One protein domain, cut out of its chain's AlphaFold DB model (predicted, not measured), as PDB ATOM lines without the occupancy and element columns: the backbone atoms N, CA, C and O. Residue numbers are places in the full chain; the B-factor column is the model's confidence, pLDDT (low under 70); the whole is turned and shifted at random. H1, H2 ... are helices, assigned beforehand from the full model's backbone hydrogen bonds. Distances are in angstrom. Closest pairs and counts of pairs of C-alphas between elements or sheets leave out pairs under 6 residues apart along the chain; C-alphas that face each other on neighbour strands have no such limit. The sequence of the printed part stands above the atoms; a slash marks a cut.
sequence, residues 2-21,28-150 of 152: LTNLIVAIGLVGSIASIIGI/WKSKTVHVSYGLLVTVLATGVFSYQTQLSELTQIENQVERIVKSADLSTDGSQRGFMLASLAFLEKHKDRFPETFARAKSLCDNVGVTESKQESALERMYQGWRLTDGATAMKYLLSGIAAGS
ATOM      1  N   LEU A   2     151.155 133.124 173.656       62.88
ATOM      2  CA  LEU A   2     152.241 132.759 172.728       62.88
ATOM      3  C   LEU A   2     152.239 131.266 172.334       62.88
ATOM      4  O   LEU A   2     152.317 130.939 171.157       62.88
ATOM      5  N   THR A   3     152.050 130.365 173.300       65.94
ATOM      6  CA  THR A   3     151.991 128.909 173.070       65.94
ATOM      7  C   THR A   3     150.858 128.510 172.121       65.94
ATOM      8  O   THR A   3     151.038 127.673 171.247       65.94
ATOM      9  N   ASN A   4     149.707 129.178 172.229       65.94
ATOM     10  CA  ASN A   4     148.529 128.896 171.402       65.94
ATOM     11  C   ASN A   4     148.726 129.376 169.960       65.94
ATOM     12  O   ASN A   4     148.299 128.708 169.022       65.94
ATOM     13  N   LEU A   5     149.416 130.508 169.782       70.00
ATOM     14  CA  LEU A   5     149.804 131.010 168.467       70.00
ATOM     15  C   LEU A   5     150.781 130.043 167.780       70.00
ATOM     16  O   LEU A   5     150.633 129.767 166.595       70.00
ATOM     17  N   ILE A   6     151.732 129.480 168.531       76.19
ATOM     18  CA  ILE A   6     152.699 128.499 168.016       76.19
ATOM     19  C   ILE A   6     151.994 127.208 167.580       76.19
ATOM     20  O   ILE A   6     152.272 126.708 166.493       76.19
ATOM     21  N   VAL A   7     151.045 126.697 168.375       74.19
ATOM     22  CA  VAL A   7     150.249 125.509 168.008       74.19
ATOM     23  C   VAL A   7     149.403 125.772 166.757       74.19
ATOM     24  O   VAL A   7     149.380 124.941 165.850       74.19
ATOM     25  N   ALA A   8     148.764 126.942 166.661       73.50
ATOM     26  CA  ALA A   8     147.972 127.321 165.492       73.50
ATOM     27  C   ALA A   8     148.832 127.455 164.222       73.50
ATOM     28  O   ALA A   8     148.482 126.902 163.182       73.50
ATOM     29  N   ILE A   9     149.984 128.128 164.307       76.06
ATOM     30  CA  ILE A   9     150.927 128.266 163.186       76.06
ATOM     31  C   ILE A   9     151.501 126.899 162.788       76.06
ATOM     32  O   ILE A   9     151.626 126.619 161.598       76.06
ATOM     33  N   GLY A  10     151.799 126.029 163.757       80.50
ATOM     34  CA  GLY A  10     152.281 124.671 163.505       80.50
ATOM     35  C   GLY A  10     151.260 123.811 162.759       80.50
ATOM     36  O   GLY A  10     151.612 123.168 161.770       80.50
ATOM     37  N   LEU A  11     149.988 123.855 163.171       74.88
ATOM     38  CA  LEU A  11     148.894 123.164 162.481       74.88
ATOM     39  C   LEU A  11     148.703 123.700 161.060       74.88
ATOM     40  O   LEU A  11     148.696 122.925 160.106       74.88
ATOM     41  N   VAL A  12     148.616 125.022 160.897       76.44
ATOM     42  CA  VAL A  12     148.427 125.652 159.580       76.44
ATOM     43  C   VAL A  12     149.618 125.383 158.652       76.44
ATOM     44  O   VAL A  12     149.413 125.055 157.485       76.44
ATOM     45  N   GLY A  13     150.853 125.452 159.158       79.06
ATOM     46  CA  GLY A  13     152.068 125.163 158.392       79.06
ATOM     47  C   GLY A  13     152.185 123.693 157.979       79.06
ATOM     48  O   GLY A  13     152.544 123.398 156.839       79.06
ATOM     49  N   SER A  14     151.807 122.771 158.869       74.94
ATOM     50  CA  SER A  14     151.687 121.338 158.571       74.94
ATOM     51  C   SER A  14     150.691 121.086 157.432       74.94
ATOM     52  O   SER A  14     151.017 120.399 156.462       74.94
ATOM     53  N   ILE A  15     149.509 121.703 157.505       69.94
ATOM     54  CA  ILE A  15     148.458 121.567 156.491       69.94
ATOM     55  C   ILE A  15     148.912 122.163 155.151       69.94
ATOM     56  O   ILE A  15     148.760 121.518 154.113       69.94
ATOM     57  N   ALA A  16     149.515 123.355 155.160       74.94
ATOM     58  CA  ALA A  16     150.019 124.015 153.956       74.94
ATOM     59  C   ALA A  16     151.113 123.193 153.250       74.94
ATOM     60  O   ALA A  16     151.116 123.101 152.022       74.94
ATOM     61  N   SER A  17     151.995 122.542 154.016       73.81
ATOM     62  CA  SER A  17     153.037 121.653 153.485       73.81
ATOM     63  C   SER A  17     152.444 120.431 152.767       73.81
ATOM     64  O   SER A  17     152.843 120.103 151.649       73.81
ATOM     65  N   ILE A  18     151.416 119.808 153.352       68.44
ATOM     66  CA  ILE A  18     150.728 118.647 152.762       68.44
ATOM     67  C   ILE A  18     149.979 119.038 151.477       68.44
ATOM     68  O   ILE A  18     150.014 118.299 150.490       68.44
ATOM     69  N   ILE A  19     149.353 120.220 151.452       66.94
ATOM     70  CA  ILE A  19     148.696 120.767 150.252       66.94
ATOM     71  C   ILE A  19     149.725 121.038 149.142       66.94
ATOM     72  O   ILE A  19     149.481 120.694 147.984       66.94
ATOM     73  N   GLY A  20     150.890 121.595 149.488       69.69
ATOM     74  CA  GLY A  20     151.964 121.887 148.534       69.69
ATOM     75  C   GLY A  20     152.490 120.649 147.801       69.69
ATOM     76  O   GLY A  20     152.783 120.722 146.610       69.69
ATOM     77  N   ILE A  21     152.541 119.496 148.476       64.25
ATOM     78  CA  ILE A  21     153.012 118.229 147.888       64.25
ATOM     79  C   ILE A  21     151.998 117.639 146.893       64.25
ATOM     80  O   ILE A  21     152.382 117.016 145.905       64.25
ATOM     81  N   TRP A  28     141.424 113.232 138.634       72.06
ATOM     82  CA  TRP A  28     140.147 113.275 139.381       72.06
ATOM     83  C   TRP A  28     140.206 112.571 140.745       72.06
ATOM     84  O   TRP A  28     139.598 113.049 141.696       72.06
ATOM     85  N   LYS A  29     141.008 111.505 140.876       76.38
ATOM     86  CA  LYS A  29     141.250 110.842 142.169       76.38
ATOM     87  C   LYS A  29     141.980 111.752 143.169       76.38
ATOM     88  O   LYS A  29     141.672 111.709 144.354       76.38
ATOM     89  N   SER A  30     142.880 112.614 142.686       74.50
ATOM     90  CA  SER A  30     143.578 113.612 143.513       74.50
ATOM     91  C   SER A  30     142.595 114.642 144.088       74.50
ATOM     92  O   SER A  30     142.620 114.941 145.281       74.50
ATOM     93  N   LYS A  31     141.623 115.089 143.277       76.62
ATOM     94  CA  LYS A  31     140.576 116.027 143.718       76.62
ATOM     95  C   LYS A  31     139.718 115.462 144.853       76.62
ATOM     96  O   LYS A  31     139.446 116.175 145.813       76.62
ATOM     97  N   THR A  32     139.309 114.195 144.776       78.75
ATOM     98  CA  THR A  32     138.497 113.571 145.834       78.75
ATOM     99  C   THR A  32     139.272 113.441 147.145       78.75
ATOM    100  O   THR A  32     138.733 113.776 148.196       78.75
ATOM    101  N   VAL A  33     140.548 113.037 147.082       80.88
ATOM    102  CA  VAL A  33     141.431 112.954 148.261       80.88
ATOM    103  C   VAL A  33     141.618 114.332 148.908       80.88
ATOM    104  O   VAL A  33     141.603 114.451 150.132       80.88
ATOM    105  N   HIS A  34     141.727 115.390 148.102       75.06
ATOM    106  CA  HIS A  34     141.777 116.767 148.591       75.06
ATOM    107  C   HIS A  34     140.513 117.207 149.316       75.06
ATOM    108  O   HIS A  34     140.611 117.791 150.393       75.06
ATOM    109  N   VAL A  35     139.337 116.894 148.775       81.00
ATOM    110  CA  VAL A  35     138.068 117.225 149.435       81.00
ATOM    111  C   VAL A  35     137.924 116.469 150.755       81.00
ATOM    112  O   VAL A  35     137.601 117.085 151.769       81.00
ATOM    113  N   SER A  36     138.217 115.163 150.784       80.00
ATOM    114  CA  SER A  36     138.125 114.379 152.022       80.00
ATOM    115  C   SER A  36     139.110 114.858 153.086       80.00
ATOM    116  O   SER A  36     138.755 114.942 154.259       80.00
ATOM    117  N   TYR A  37     140.335 115.207 152.683       76.88
ATOM    118  CA  TYR A  37     141.352 115.698 153.609       76.88
ATOM    119  C   TYR A  37     141.030 117.107 154.116       76.88
ATOM    120  O   TYR A  37     141.127 117.359 155.312       76.88
ATOM    121  N   GLY A  38     140.583 118.005 153.232       80.38
ATOM    122  CA  GLY A  38     140.120 119.336 153.614       80.38
ATOM    123  C   GLY A  38     138.986 119.266 154.635       80.38
ATOM    124  O   GLY A  38     139.049 119.936 155.660       80.38
ATOM    125  N   LEU A  39     138.013 118.377 154.415       82.00
ATOM    126  CA  LEU A  39     136.915 118.150 155.354       82.00
ATOM    127  C   LEU A  39     137.412 117.624 156.707       82.00
ATOM    128  O   LEU A  39     136.999 118.137 157.745       82.00
ATOM    129  N   LEU A  40     138.330 116.654 156.710       82.62
ATOM    130  CA  LEU A  40     138.925 116.120 157.938       82.62
ATOM    131  C   LEU A  40     139.664 117.209 158.731       82.62
ATOM    132  O   LEU A  40     139.468 117.337 159.938       82.62
ATOM    133  N   VAL A  41     140.460 118.035 158.051       82.81
ATOM    134  CA  VAL A  41     141.159 119.173 158.658       82.81
ATOM    135  C   VAL A  41     140.176 120.187 159.238       82.81
ATOM    136  O   VAL A  41     140.378 120.641 160.362       82.81
ATOM    137  N   THR A  42     139.104 120.529 158.518       81.94
ATOM    138  CA  THR A  42     138.080 121.454 159.022       81.94
ATOM    139  C   THR A  42     137.410 120.907 160.279       81.94
ATOM    140  O   THR A  42     137.317 121.631 161.266       81.94
ATOM    141  N   VAL A  43     137.014 119.629 160.289       84.44
ATOM    142  CA  VAL A  43     136.405 118.987 161.466       84.44
ATOM    143  C   VAL A  43     137.352 119.029 162.670       84.44
ATOM    144  O   VAL A  43     136.935 119.415 163.763       84.44
ATOM    145  N   LEU A  44     138.631 118.694 162.473       78.12
ATOM    146  CA  LEU A  44     139.636 118.750 163.538       78.12
ATOM    147  C   LEU A  44     139.852 120.179 164.048       78.12
ATOM    148  O   LEU A  44     139.864 120.401 165.258       78.12
ATOM    149  N   ALA A  45     139.976 121.156 163.147       78.06
ATOM    150  CA  ALA A  45     140.160 122.556 163.512       78.06
ATOM    151  C   ALA A  45     138.963 123.099 164.311       78.06
ATOM    152  O   ALA A  45     139.156 123.745 165.342       78.06
ATOM    153  N   THR A  46     137.733 122.794 163.886       79.06
ATOM    154  CA  THR A  46     136.515 123.170 164.618       79.06
ATOM    155  C   THR A  46     136.462 122.510 165.995       79.06
ATOM    156  O   THR A  46     136.136 123.185 166.971       79.06
ATOM    157  N   GLY A  47     136.826 121.228 166.098       80.75
ATOM    158  CA  GLY A  47     136.881 120.514 167.375       80.75
ATOM    159  C   GLY A  47     137.866 121.146 168.362       80.75
ATOM    160  O   GLY A  47     137.495 121.438 169.498       80.75
ATOM    161  N   VAL A  48     139.092 121.436 167.911       80.50
ATOM    162  CA  VAL A  48     140.120 122.103 168.731       80.50
ATOM    163  C   VAL A  48     139.657 123.489 169.175       80.50
ATOM    164  O   VAL A  48     139.784 123.827 170.351       80.50
ATOM    165  N   PHE A  49     139.083 124.281 168.264       78.56
ATOM    166  CA  PHE A  49     138.618 125.628 168.590       78.56
ATOM    167  C   PHE A  49     137.467 125.604 169.604       78.56
ATOM    168  O   PHE A  49     137.500 126.339 170.588       78.56
ATOM    169  N   SER A  50     136.487 124.716 169.416       77.31
ATOM    170  CA  SER A  50     135.370 124.555 170.353       77.31
ATOM    171  C   SER A  50     135.858 124.142 171.745       77.31
ATOM    172  O   SER A  50     135.502 124.780 172.739       77.31
ATOM    173  N   TYR A  51     136.753 123.157 171.825       75.19
ATOM    174  CA  TYR A  51     137.345 122.736 173.093       75.19
ATOM    175  C   TYR A  51     138.101 123.880 173.787       75.19
ATOM    176  O   TYR A  51     137.942 124.119 174.984       75.19
ATOM    177  N   GLN A  52     138.870 124.655 173.022       76.06
ATOM    178  CA  GLN A  52     139.623 125.786 173.553       76.06
ATOM    179  C   GLN A  52     138.715 126.897 174.094       76.06
ATOM    180  O   GLN A  52     139.019 127.473 175.142       76.06
ATOM    181  N   THR A  53     137.599 127.190 173.419       81.06
ATOM    182  CA  THR A  53     136.630 128.178 173.916       81.06
ATOM    183  C   THR A  53     136.045 127.764 175.264       81.06
ATOM    184  O   THR A  53     136.081 128.561 176.201       81.06
ATOM    185  N   GLN A  54     135.651 126.496 175.422       81.75
ATOM    186  CA  GLN A  54     135.112 125.976 176.683       81.75
ATOM    187  C   GLN A  54     136.111 126.055 177.843       81.75
ATOM    188  O   GLN A  54     135.721 126.412 178.957       81.75
ATOM    189  N   LEU A  55     137.390 125.754 177.592       82.25
ATOM    190  CA  LEU A  55     138.445 125.901 178.599       82.25
ATOM    191  C   LEU A  55     138.650 127.365 178.988       82.25
ATOM    192  O   LEU A  55     138.763 127.685 180.167       82.25
ATOM    193  N   SER A  56     138.656 128.273 178.009       85.38
ATOM    194  CA  SER A  56     138.831 129.700 178.287       85.38
ATOM    195  C   SER A  56     137.693 130.272 179.136       85.38
ATOM    196  O   SER A  56     137.941 131.094 180.017       85.38
ATOM    197  N   GLU A  57     136.463 129.803 178.919       86.69
ATOM    198  CA  GLU A  57     135.301 130.175 179.725       86.69
ATOM    199  C   GLU A  57     135.412 129.655 181.159       86.69
ATOM    200  O   GLU A  57     135.138 130.408 182.091       86.69
ATOM    201  N   LEU A  58     135.857 128.406 181.356       86.88
ATOM    202  CA  LEU A  58     136.100 127.850 182.693       86.88
ATOM    203  C   LEU A  58     137.128 128.671 183.460       86.88
ATOM    204  O   LEU A  58     136.839 129.162 184.550       86.88
ATOM    205  N   THR A  59     138.276 128.935 182.842       88.19
ATOM    206  CA  THR A  59     139.320 129.759 183.453       88.19
ATOM    207  C   THR A  59     138.811 131.167 183.774       88.19
ATOM    208  O   THR A  59     139.178 131.749 184.793       88.19
ATOM    209  N   GLN A  60     137.952 131.760 182.940       90.88
ATOM    210  CA  GLN A  60     137.347 133.060 183.248       90.88
ATOM    211  C   GLN A  60     136.402 133.001 184.450       90.88
ATOM    212  O   GLN A  60     136.433 133.914 185.276       90.88
ATOM    213  N   ILE A  61     135.583 131.953 184.554       92.38
ATOM    214  CA  ILE A  61     134.690 131.719 185.696       92.38
ATOM    215  C   ILE A  61     135.520 131.559 186.973       92.38
ATOM    216  O   ILE A  61     135.257 132.251 187.952       92.38
ATOM    217  N   GLU A  62     136.563 130.732 186.951       89.62
ATOM    218  CA  GLU A  62     137.469 130.513 188.089       89.62
ATOM    219  C   GLU A  62     138.113 131.815 188.563       89.62
ATOM    220  O   GLU A  62     138.041 132.154 189.742       89.62
ATOM    221  N   ASN A  63     138.648 132.611 187.634       91.75
ATOM    222  CA  ASN A  63     139.223 133.917 187.951       91.75
ATOM    223  C   ASN A  63     138.190 134.884 188.554       91.75
ATOM    224  O   ASN A  63     138.529 135.702 189.411       91.75
ATOM    225  N   GLN A  64     136.934 134.844 188.098       93.00
ATOM    226  CA  GLN A  64     135.863 135.669 188.668       93.00
ATOM    227  C   GLN A  64     135.528 135.227 190.095       93.00
ATOM    228  O   GLN A  64     135.437 136.073 190.986       93.00
ATOM    229  N   VAL A  65     135.416 133.919 190.326       93.31
ATOM    230  CA  VAL A  65     135.193 133.341 191.656       93.31
ATOM    231  C   VAL A  65     136.330 133.697 192.607       93.31
ATOM    232  O   VAL A  65     136.087 134.155 193.722       93.31
ATOM    233  N   GLU A  66     137.577 133.541 192.163       93.25
ATOM    234  CA  GLU A  66     138.757 133.849 192.963       93.25
ATOM    235  C   GLU A  66     138.765 135.320 193.396       93.25
ATOM    236  O   GLU A  66     139.052 135.624 194.555       93.25
ATOM    237  N   ARG A  67     138.385 136.238 192.498       92.44
ATOM    238  CA  ARG A  67     138.244 137.662 192.827       92.44
ATOM    239  C   ARG A  67     137.175 137.892 193.888       92.44
ATOM    240  O   ARG A  67     137.477 138.570 194.861       92.44
ATOM    241  N   ILE A  68     135.988 137.299 193.733       93.00
ATOM    242  CA  ILE A  68     134.883 137.405 194.705       93.00
ATOM    243  C   ILE A  68     135.332 136.917 196.089       93.00
ATOM    244  O   ILE A  68     135.124 137.605 197.087       93.00
ATOM    245  N   VAL A  69     135.992 135.759 196.144       93.62
ATOM    246  CA  VAL A  69     136.483 135.151 197.389       93.62
ATOM    247  C   VAL A  69     137.598 135.983 198.027       93.62
ATOM    248  O   VAL A  69     137.611 136.145 199.248       93.62
ATOM    249  N   LYS A  70     138.532 136.517 197.231       92.38
ATOM    250  CA  LYS A  70     139.638 137.357 197.720       92.38
ATOM    251  C   LYS A  70     139.177 138.732 198.193       92.38
ATOM    252  O   LYS A  70     139.756 139.256 199.137       92.38
ATOM    253  N   SER A  71     138.155 139.312 197.564       90.00
ATOM    254  CA  SER A  71     137.587 140.603 197.972       90.00
ATOM    255  C   SER A  71     136.570 140.493 199.112       90.00
ATOM    256  O   SER A  71     136.017 141.509 199.523       90.00
ATOM    257  N   ALA A  72     136.268 139.281 199.583       91.81
ATOM    258  CA  ALA A  72     135.258 139.053 200.604       91.81
ATOM    259  C   ALA A  72     135.702 139.607 201.964       91.81
ATOM    260  O   ALA A  72     136.547 139.021 202.644       91.81
ATOM    261  N   ASP A  73     135.084 140.708 202.383       92.75
ATOM    262  CA  ASP A  73     135.122 141.161 203.768       92.75
ATOM    263  C   ASP A  73     134.010 140.463 204.560       92.75
ATOM    264  O   ASP A  73     132.823 140.664 204.305       92.75
ATOM    265  N   LEU A  74     134.385 139.625 205.527       94.19
ATOM    266  CA  LEU A  74     133.448 138.883 206.378       94.19
ATOM    267  C   LEU A  74     133.399 139.430 207.813       94.19
ATOM    268  O   LEU A  74     132.929 138.734 208.712       94.19
ATOM    269  N   SER A  75     133.895 140.650 208.041       93.19
ATOM    270  CA  SER A  75     134.018 141.245 209.378       93.19
ATOM    271  C   SER A  75     132.712 141.791 209.961       93.19
ATOM    272  O   SER A  75     132.622 141.971 211.174       93.19
ATOM    273  N   THR A  76     131.697 142.047 209.130       94.38
ATOM    274  CA  THR A  76     130.412 142.611 209.567       94.38
ATOM    275  C   THR A  76     129.233 141.820 209.009       94.38
ATOM    276  O   THR A  76     129.305 141.286 207.904       94.38
ATOM    277  N   ASP A  77     128.100 141.816 209.711       93.31
ATOM    278  CA  ASP A  77     126.864 141.180 209.228       93.31
ATOM    279  C   ASP A  77     126.445 141.705 207.842       93.31
ATOM    280  O   ASP A  77     125.971 140.953 206.989       93.31
ATOM    281  N   GLY A  78     126.627 143.007 207.597       93.75
ATOM    282  CA  GLY A  78     126.313 143.634 206.313       93.75
ATOM    283  C   GLY A  78     127.212 143.131 205.185       93.75
ATOM    284  O   GLY A  78     126.718 142.782 204.110       93.75
ATOM    285  N   SER A  79     128.519 143.038 205.437       95.56
ATOM    286  CA  SER A  79     129.484 142.549 204.450       95.56
ATOM    287  C   SER A  79     129.313 141.048 204.181       95.56
ATOM    288  O   SER A  79     129.347 140.632 203.024       95.56
ATOM    289  N   GLN A  80     128.986 140.253 205.205       96.38
ATOM    290  CA  GLN A  80     128.641 138.832 205.073       96.38
ATOM    291  C   GLN A  80     127.397 138.615 204.201       96.38
ATOM    292  O   GLN A  80     127.428 137.805 203.272       96.38
ATOM    293  N   ARG A  81     126.317 139.376 204.431       96.06
ATOM    294  CA  ARG A  81     125.111 139.322 203.585       96.06
ATOM    295  C   ARG A  81     125.400 139.736 202.153       96.06
ATOM    296  O   ARG A  81     124.986 139.044 201.226       96.06
ATOM    297  N   GLY A  82     126.118 140.845 201.976       95.88
ATOM    298  CA  GLY A  82     126.521 141.335 200.661       95.88
ATOM    299  C   GLY A  82     127.324 140.285 199.898       95.88
ATOM    300  O   GLY A  82     127.015 139.992 198.744       95.88
ATOM    301  N   PHE A  83     128.285 139.648 200.569       97.50
ATOM    302  CA  PHE A  83     129.062 138.549 200.008       97.50
ATOM    303  C   PHE A  83     128.184 137.356 199.613       97.50
ATOM    304  O   PHE A  83     128.295 136.871 198.488       97.50
ATOM    305  N   MET A  84     127.291 136.891 200.492       97.75
ATOM    306  CA  MET A  84     126.409 135.754 200.198       97.75
ATOM    307  C   MET A  84     125.458 136.040 199.029       97.75
ATOM    308  O   MET A  84     125.290 135.189 198.159       97.75
ATOM    309  N   LEU A  85     124.877 137.242 198.964       97.06
ATOM    310  CA  LEU A  85     123.990 137.655 197.871       97.06
ATOM    311  C   LEU A  85     124.741 137.812 196.545       97.06
ATOM    312  O   LEU A  85     124.267 137.334 195.518       97.06
ATOM    313  N   ALA A  86     125.928 138.422 196.561       96.81
ATOM    314  CA  ALA A  86     126.778 138.528 195.376       96.81
ATOM    315  C   ALA A  86     127.209 137.144 194.868       96.81
ATOM    316  O   ALA A  86     127.168 136.881 193.667       96.81
ATOM    317  N   SER A  87     127.558 136.242 195.788       97.44
ATOM    318  CA  SER A  87     127.899 134.852 195.481       97.44
ATOM    319  C   SER A  87     126.715 134.107 194.868       97.44
ATOM    320  O   SER A  87     126.875 133.400 193.875       97.44
ATOM    321  N   LEU A  88     125.511 134.298 195.413       97.62
ATOM    322  CA  LEU A  88     124.296 133.683 194.888       97.62
ATOM    323  C   LEU A  88     123.954 134.204 193.486       97.62
ATOM    324  O   LEU A  88     123.680 133.398 192.603       97.62
ATOM    325  N   ALA A  89     124.039 135.517 193.257       97.56
ATOM    326  CA  ALA A  89     123.812 136.121 191.943       97.56
ATOM    327  C   ALA A  89     124.839 135.641 190.901       97.56
ATOM    328  O   ALA A  89     124.495 135.381 189.746       97.56
ATOM    329  N   PHE A  90     126.101 135.471 191.310       96.69
ATOM    330  CA  PHE A  90     127.128 134.861 190.469       96.69
ATOM    331  C   PHE A  90     126.754 133.421 190.085       96.69
ATOM    332  O   PHE A  90     126.778 133.068 188.906       96.69
ATOM    333  N   LEU A  91     126.362 132.597 191.059       96.88
ATOM    334  CA  LEU A  91     125.955 131.212 190.812       96.88
ATOM    335  C   LEU A  91     124.686 131.117 189.962       96.88
ATOM    336  O   LEU A  91     124.575 130.202 189.155       96.88
ATOM    337  N   GLU A  92     123.756 132.060 190.099       97.00
ATOM    338  CA  GLU A  92     122.549 132.132 189.274       97.00
ATOM    339  C   GLU A  92     122.889 132.378 187.801       97.00
ATOM    340  O   GLU A  92     122.404 131.660 186.926       97.00
ATOM    341  N   LYS A  93     123.803 133.319 187.525       96.88
ATOM    342  CA  LYS A  93     124.313 133.580 186.170       96.88
ATOM    343  C   LYS A  93     124.980 132.348 185.543       96.88
ATOM    344  O   LYS A  93     124.957 132.194 184.326       96.88
ATOM    345  N   HIS A  94     125.579 131.484 186.363       95.56
ATOM    346  CA  HIS A  94     126.288 130.277 185.930       95.56
ATOM    347  C   HIS A  94     125.544 128.974 186.283       95.56
ATOM    348  O   HIS A  94     126.152 127.900 186.330       95.56
ATOM    349  N   LYS A  95     124.223 129.049 186.498       95.31
ATOM    350  CA  LYS A  95     123.395 127.923 186.954       95.31
ATOM    351  C   LYS A  95     123.397 126.745 185.987       95.31
ATOM    352  O   LYS A  95     123.380 125.607 186.442       95.31
ATOM    353  N   ASP A  96     123.464 127.006 184.684       94.25
ATOM    354  CA  ASP A  96     123.508 125.950 183.668       94.25
ATOM    355  C   ASP A  96     124.732 125.039 183.842       94.25
ATOM    356  O   ASP A  96     124.670 123.846 183.549       94.25
ATOM    357  N   ARG A  97     125.838 125.587 184.364       90.50
ATOM    358  CA  ARG A  97     127.093 124.856 184.573       90.50
ATOM    359  C   ARG A  97     127.230 124.277 185.977       90.50
ATOM    360  O   ARG A  97     127.821 123.215 186.135       90.50
ATOM    361  N   PHE A  98     126.676 124.951 186.985       94.12
ATOM    362  CA  PHE A  98     126.761 124.529 188.386       94.12
ATOM    363  C   PHE A  98     125.375 124.444 189.053       94.12
ATOM    364  O   PHE A  98     125.138 125.111 190.067       94.12
ATOM    365  N   PRO A  99     124.438 123.630 188.525       95.19
ATOM    366  CA  PRO A  99     123.050 123.626 188.989       95.19
ATOM    367  C   PRO A  99     122.921 123.155 190.441       95.19
ATOM    368  O   PRO A  99     122.161 123.738 191.218       95.19
ATOM    369  N   GLU A 100     123.696 122.143 190.838       95.75
ATOM    370  CA  GLU A 100     123.708 121.648 192.218       95.75
ATOM    371  C   GLU A 100     124.312 122.661 193.189       95.75
ATOM    372  O   GLU A 100     123.764 122.889 194.268       95.75
ATOM    373  N   THR A 101     125.427 123.290 192.810       95.62
ATOM    374  CA  THR A 101     126.094 124.305 193.629       95.62
ATOM    375  C   THR A 101     125.175 125.494 193.856       95.62
ATOM    376  O   THR A 101     125.031 125.942 194.991       95.62
ATOM    377  N   PHE A 102     124.481 125.951 192.807       97.56
ATOM    378  CA  PHE A 102     123.457 126.984 192.918       97.56
ATOM    379  C   PHE A 102     122.321 126.565 193.860       97.56
ATOM    380  O   PHE A 102     121.957 127.328 194.751       97.56
ATOM    381  N   ALA A 103     121.786 125.347 193.722       97.69
ATOM    382  CA  ALA A 103     120.707 124.863 194.584       97.69
ATOM    383  C   ALA A 103     121.122 124.805 196.067       97.69
ATOM    384  O   ALA A 103     120.368 125.237 196.943       97.69
ATOM    385  N   ARG A 104     122.342 124.330 196.351       97.19
ATOM    386  CA  ARG A 104     122.907 124.288 197.709       97.19
ATOM    387  C   ARG A 104     123.156 125.690 198.262       97.19
ATOM    388  O   ARG A 104     122.787 125.955 199.401       97.19
ATOM    389  N   ALA A 105     123.715 126.590 197.456       97.62
ATOM    390  CA  ALA A 105     123.944 127.985 197.827       97.62
ATOM    391  C   ALA A 105     122.633 128.728 198.121       97.62
ATOM    392  O   ALA A 105     122.538 129.435 199.121       97.62
ATOM    393  N   LYS A 106     121.597 128.521 197.299       98.19
ATOM    394  CA  LYS A 106     120.263 129.080 197.534       98.19
ATOM    395  C   LYS A 106     119.680 128.574 198.854       98.19
ATOM    396  O   LYS A 106     119.274 129.380 199.681       98.19
ATOM    397  N   SER A 107     119.705 127.257 199.070       97.75
ATOM    398  CA  SER A 107     119.248 126.640 200.321       97.75
ATOM    399  C   SER A 107     120.003 127.186 201.537       97.75
ATOM    400  O   SER A 107     119.395 127.498 202.555       97.75
ATOM    401  N   LEU A 108     121.320 127.384 201.427       97.19
ATOM    402  CA  LEU A 108     122.135 127.998 202.475       97.19
ATOM    403  C   LEU A 108     121.696 129.440 202.784       97.19
ATOM    404  O   LEU A 108     121.519 129.777 203.951       97.19
ATOM    405  N   CYS A 109     121.489 130.279 201.764       96.62
ATOM    406  CA  CYS A 109     121.015 131.657 201.943       96.62
ATOM    407  C   CYS A 109     119.628 131.717 202.600       96.62
ATOM    408  O   CYS A 109     119.430 132.506 203.529       96.62
ATOM    409  N   ASP A 110     118.705 130.862 202.151       96.25
ATOM    410  CA  ASP A 110     117.351 130.748 202.703       96.25
ATOM    411  C   ASP A 110     117.424 130.305 204.179       96.25
ATOM    412  O   ASP A 110     116.865 130.950 205.066       96.25
ATOM    413  N   ASN A 111     118.216 129.267 204.473       95.31
ATOM    414  CA  ASN A 111     118.380 128.718 205.819       95.31
ATOM    415  C   ASN A 111     119.131 129.634 206.778       95.31
ATOM    416  O   ASN A 111     119.043 129.422 207.980       95.31
ATOM    417  N   VAL A 112     119.900 130.608 206.306       94.50
ATOM    418  CA  VAL A 112     120.602 131.572 207.166       94.50
ATOM    419  C   VAL A 112     119.759 132.836 207.387       94.50
ATOM    420  O   VAL A 112     120.016 133.592 208.325       94.50
ATOM    421  N   GLY A 113     118.706 133.042 206.590       94.06
ATOM    422  CA  GLY A 113     117.876 134.244 206.649       94.06
ATOM    423  C   GLY A 113     118.634 135.471 206.145       94.06
ATOM    424  O   GLY A 113     118.580 136.538 206.760       94.06
ATOM    425  N   VAL A 114     119.375 135.330 205.038       93.38
ATOM    426  CA  VAL A 114     120.251 136.391 204.498       93.38
ATOM    427  C   VAL A 114     119.498 137.682 204.153       93.38
ATOM    428  O   VAL A 114     120.087 138.764 204.181       93.38
ATOM    429  N   THR A 115     118.196 137.592 203.881       92.44
ATOM    430  CA  THR A 115     117.304 138.726 203.592       92.44
ATOM    431  C   THR A 115     116.503 139.201 204.808       92.44
ATOM    432  O   THR A 115     115.833 140.225 204.732       92.44
ATOM    433  N   GLU A 116     116.554 138.489 205.935       89.69
ATOM    434  CA  GLU A 116     115.778 138.818 207.135       89.69
ATOM    435  C   GLU A 116     116.559 139.767 208.042       89.69
ATOM    436  O   GLU A 116     117.728 139.520 208.321       89.69
ATOM    437  N   SER A 117     115.936 140.809 208.585       80.00
ATOM    438  CA  SER A 117     116.543 141.649 209.626       80.00
ATOM    439  C   SER A 117     115.836 141.380 210.950       80.00
ATOM    440  O   SER A 117     114.706 141.828 211.137       80.00
ATOM    441  N   LYS A 118     116.460 140.625 211.865       77.19
ATOM    442  CA  LYS A 118     115.892 140.370 213.196       77.19
ATOM    443  C   LYS A 118     116.493 141.361 214.182       77.19
ATOM    444  O   LYS A 118     117.615 141.179 214.640       77.19
ATOM    445  N   GLN A 119     115.770 142.444 214.469       76.00
ATOM    446  CA  GLN A 119     116.251 143.520 215.351       76.00
ATOM    447  C   GLN A 119     115.582 143.549 216.730       76.00
ATOM    448  O   GLN A 119     116.008 144.337 217.577       76.00
ATOM    449  N   GLU A 120     114.587 142.694 216.970       79.50
ATOM    450  CA  GLU A 120     113.676 142.788 218.118       79.50
ATOM    451  C   GLU A 120     114.363 142.531 219.467       79.50
ATOM    452  O   GLU A 120     114.108 143.254 220.430       79.50
ATOM    453  N   SER A 121     115.309 141.587 219.540       88.62
ATOM    454  CA  SER A 121     116.074 141.314 220.762       88.62
ATOM    455  C   SER A 121     117.589 141.236 220.535       88.62
ATOM    456  O   SER A 121     118.079 140.883 219.461       88.62
ATOM    457  N   ALA A 122     118.371 141.562 221.571       85.62
ATOM    458  CA  ALA A 122     119.834 141.462 221.521       85.62
ATOM    459  C   ALA A 122     120.318 140.016 221.310       85.62
ATOM    460  O   ALA A 122     121.306 139.795 220.610       85.62
ATOM    461  N   LEU A 123     119.596 139.045 221.876       88.88
ATOM    462  CA  LEU A 123     119.895 137.623 221.742       88.88
ATOM    463  C   LEU A 123     119.693 137.142 220.296       88.88
ATOM    464  O   LEU A 123     120.566 136.476 219.746       88.88
ATOM    465  N   GLU A 124     118.591 137.524 219.648       87.81
ATOM    466  CA  GLU A 124     118.330 137.163 218.249       87.81
ATOM    467  C   GLU A 124     119.317 137.806 217.280       87.81
ATOM    468  O   GLU A 124     119.762 137.135 216.351       87.81
ATOM    469  N   ARG A 125     119.710 139.067 217.519       85.81
ATOM    470  CA  ARG A 125     120.769 139.723 216.734       85.81
ATOM    471  C   ARG A 125     122.080 138.949 216.819       85.81
ATOM    472  O   ARG A 125     122.707 138.694 215.797       85.81
ATOM    473  N   MET A 126     122.461 138.527 218.025       87.88
ATOM    474  CA  MET A 126     123.667 137.728 218.227       87.88
ATOM    475  C   MET A 126     123.580 136.387 217.485       87.88
ATOM    476  O   MET A 126     124.485 136.057 216.725       87.88
ATOM    477  N   TYR A 127     122.478 135.641 217.630       90.19
ATOM    478  CA  TYR A 127     122.284 134.381 216.900       90.19
ATOM    479  C   TYR A 127     122.279 134.564 215.379       90.19
ATOM    480  O   TYR A 127     122.794 133.714 214.652       90.19
ATOM    481  N   GLN A 128     121.707 135.662 214.885       90.75
ATOM    482  CA  GLN A 128     121.710 135.977 213.464       90.75
ATOM    483  C   GLN A 128     123.132 136.233 212.946       90.75
ATOM    484  O   GLN A 128     123.490 135.665 211.917       90.75
ATOM    485  N   GLY A 129     123.954 136.997 213.670       92.12
ATOM    486  CA  GLY A 129     125.356 137.233 213.301       92.12
ATOM    487  C   GLY A 129     126.178 135.942 213.215       92.12
ATOM    488  O   GLY A 129     126.954 135.751 212.278       92.12
ATOM    489  N   TRP A 130     125.953 134.991 214.127       93.50
ATOM    490  CA  TRP A 130     126.622 133.683 214.088       93.50
ATOM    491  C   TRP A 130     126.219 132.879 212.848       93.50
ATOM    492  O   TRP A 130     127.079 132.378 212.127       93.50
ATOM    493  N   ARG A 131     124.916 132.821 212.540       94.88
ATOM    494  CA  ARG A 131     124.414 132.133 211.338       94.88
ATOM    495  C   ARG A 131     124.928 132.772 210.052       94.88
ATOM    496  O   ARG A 131     125.233 132.049 209.109       94.88
ATOM    497  N   LEU A 132     125.021 134.102 210.003       95.19
ATOM    498  CA  LEU A 132     125.582 134.827 208.860       95.19
ATOM    499  C   LEU A 132     127.074 134.545 208.690       95.19
ATOM    500  O   LEU A 132     127.517 134.326 207.565       95.19
ATOM    501  N   THR A 133     127.822 134.469 209.790       96.50
ATOM    502  CA  THR A 133     129.252 134.139 209.766       96.50
ATOM    503  C   THR A 133     129.476 132.724 209.234       96.50
ATOM    504  O   THR A 133     130.274 132.533 208.310       96.50
ATOM    505  N   ASP A 134     128.725 131.746 209.744       96.50
ATOM    506  CA  ASP A 134     128.779 130.358 209.274       96.50
ATOM    507  C   ASP A 134     128.328 130.245 207.813       96.50
ATOM    508  O   ASP A 134     128.995 129.606 206.998       96.50
ATOM    509  N   GLY A 135     127.233 130.919 207.453       97.19
ATOM    510  CA  GLY A 135     126.697 130.956 206.095       97.19
ATOM    511  C   GLY A 135     127.674 131.554 205.089       97.19
ATOM    512  O   GLY A 135     127.915 130.969 204.032       97.19
ATOM    513  N   ALA A 136     128.284 132.690 205.418       97.38
ATOM    514  CA  ALA A 136     129.257 133.345 204.556       97.38
ATOM    515  C   ALA A 136     130.544 132.521 204.433       97.38
ATOM    516  O   ALA A 136     131.097 132.399 203.341       97.38
ATOM    517  N   THR A 137     130.984 131.886 205.519       96.94
ATOM    518  CA  THR A 137     132.139 130.979 205.506       96.94
ATOM    519  C   THR A 137     131.866 129.746 204.641       96.94
ATOM    520  O   THR A 137     132.676 129.406 203.778       96.94
ATOM    521  N   ALA A 138     130.703 129.112 204.790       97.00
ATOM    522  CA  ALA A 138     130.297 127.982 203.956       97.00
ATOM    523  C   ALA A 138     130.165 128.376 202.475       97.00
ATOM    524  O   ALA A 138     130.637 127.646 201.602       97.00
ATOM    525  N   MET A 139     129.603 129.554 202.182       97.12
ATOM    526  CA  MET A 139     129.524 130.094 200.822       97.12
ATOM    527  C   MET A 139     130.916 130.321 200.222       97.12
ATOM    528  O   MET A 139     131.155 129.989 199.060       97.12
ATOM    529  N   LYS A 140     131.862 130.830 201.022       96.44
ATOM    530  CA  LYS A 140     133.256 131.010 200.611       96.44
ATOM    531  C   LYS A 140     133.890 129.681 200.209       96.44
ATOM    532  O   LYS A 140     134.489 129.617 199.143       96.44
ATOM    533  N   TYR A 141     133.713 128.624 201.001       94.62
ATOM    534  CA  TYR A 141     134.236 127.296 200.663       94.62
ATOM    535  C   TYR A 141     133.547 126.668 199.445       94.62
ATOM    536  O   TYR A 141     134.229 126.069 198.615       94.62
ATOM    537  N   LEU A 142     132.231 126.850 199.293       94.38
ATOM    538  CA  LEU A 142     131.492 126.443 198.091       94.38
ATOM    539  C   LEU A 142     132.097 127.069 196.831       94.38
ATOM    540  O   LEU A 142     132.381 126.366 195.864       94.38
ATOM    541  N   LEU A 143     132.333 128.381 196.863       94.31
ATOM    542  CA  LEU A 143     132.972 129.106 195.771       94.31
ATOM    543  C   LEU A 143     134.428 128.667 195.564       94.31
ATOM    544  O   LEU A 143     134.830 128.404 194.434       94.31
ATOM    545  N   SER A 144     135.216 128.510 196.627       91.81
ATOM    546  CA  SER A 144     136.594 128.014 196.513       91.81
ATOM    547  C   SER A 144     136.679 126.632 195.861       91.81
ATOM    548  O   SER A 144     137.631 126.388 195.128       91.81
ATOM    549  N   GLY A 145     135.683 125.761 196.047       90.25
ATOM    550  CA  GLY A 145     135.606 124.478 195.342       90.25
ATOM    551  C   GLY A 145     135.480 124.624 193.820       90.25
ATOM    552  O   GLY A 145     136.079 123.848 193.084       90.25
ATOM    553  N   ILE A 146     134.778 125.656 193.340       87.62
ATOM    554  CA  ILE A 146     134.691 125.970 191.901       87.62
ATOM    555  C   ILE A 146     136.045 126.457 191.381       87.62
ATOM    556  O   ILE A 146     136.455 126.069 190.296       87.62
ATOM    557  N   ALA A 147     136.747 127.282 192.163       81.88
ATOM    558  CA  ALA A 147     138.063 127.799 191.791       81.88
ATOM    559  C   ALA A 147     139.178 126.735 191.838       81.88
ATOM    560  O   ALA A 147     140.193 126.901 191.173       81.88
ATOM    561  N   ALA A 148     139.010 125.667 192.626       74.88
ATOM    562  CA  ALA A 148     139.997 124.595 192.784       74.88
ATOM    563  C   ALA A 148     139.797 123.407 191.822       74.88
ATOM    564  O   ALA A 148     140.712 122.607 191.650       74.88
ATOM    565  N   GLY A 149     138.623 123.278 191.195       61.28
ATOM    566  CA  GLY A 149     138.254 122.135 190.349       61.28
ATOM    567  C   GLY A 149     138.994 122.006 189.007       61.28
ATOM    568  O   GLY A 149     138.635 121.132 188.227       61.28
ATOM    569  N   SER A 150     139.992 122.846 188.721       49.22
ATOM    570  CA  SER A 150     140.813 122.810 187.498       49.22
ATOM    571  C   SER A 150     142.237 122.273 187.705       49.22
ATOM    572  O   SER A 150     143.067 122.370 186.800       49.22
TER     573      SER A 150
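AT A GLANCE: This is residues 2 to 21 and 28 to 150 of the 152 residues of an uncharacterized protein of Nitrospirae bacterium (UniProt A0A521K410). A long straight helix, H2, forms a shaft: the shorter H1 runs back nearly parallel to its line beside the first part, and a head of three packed helices, H3, H4 and H5, sits at the other end, where the last residues of H2 join it. Residues 28 to 33 of H2 stick out. The 143 printed residues hold five named helices, H1 to H5 in chain order, and no named strand; the class is all helix. The whole is an extended rod, with a radius of gyration of the C-alphas of 25.0 A and spans of 89 by 26 by 16 A.

HOW THE PARTS SIT: H1, residues 2 to 21, is close but not clearly touching H2, residues 28 to 70; the closest C-alphas, Ile 15 and Val 41, are 8.0 A apart, at a shallow tilt of 3 degrees, opposite ways. H2, H3 at residues 77 to 93, H4 at residues 99 to 112 and H5 at residues 122 to 148 form an up and down bundle, each helix running against the one before. H3 and H4 form a hairpin, with C-alphas 91 and 102 closest at 5.3 A. H4 and H5 form another, with C-alphas 112 and 131 closest at 5.7 A. H3 and H5 touch at a steep tilt of 38 degrees, the closest C-alphas, Gln 80 and Ala 136, being 5.5 A apart. H2 touches H5 with residues 61 to 69 alone; C-alphas 62 and 147 are closest at 4.6 A. H2 and H4 are apart. Every O i to N i+4 pair is within hydrogen-bond range in H1, H2, H3 and H4, and 22 of 23 in H5.

IN THESE COORDINATES: H1 starts at C-alpha 2, (152.241, 132.759, 172.728). H2 spans 63.1 A and H5 38.9 A, ending at C-alpha 148, (139.997, 124.595, 192.784).

THE WHOLE: The farthest C-alphas, Trp 28 and Ser 121, are 89.4 A apart. Residues 22 to 27 are not printed, a gap of 16.2 A between C-alphas 21 and 28. Of the links printed whole, H3 to H4 is tight, the others short. pLDDT is under 70 at residues 2 to 4, 15, 18 to 21 and 149 to 150.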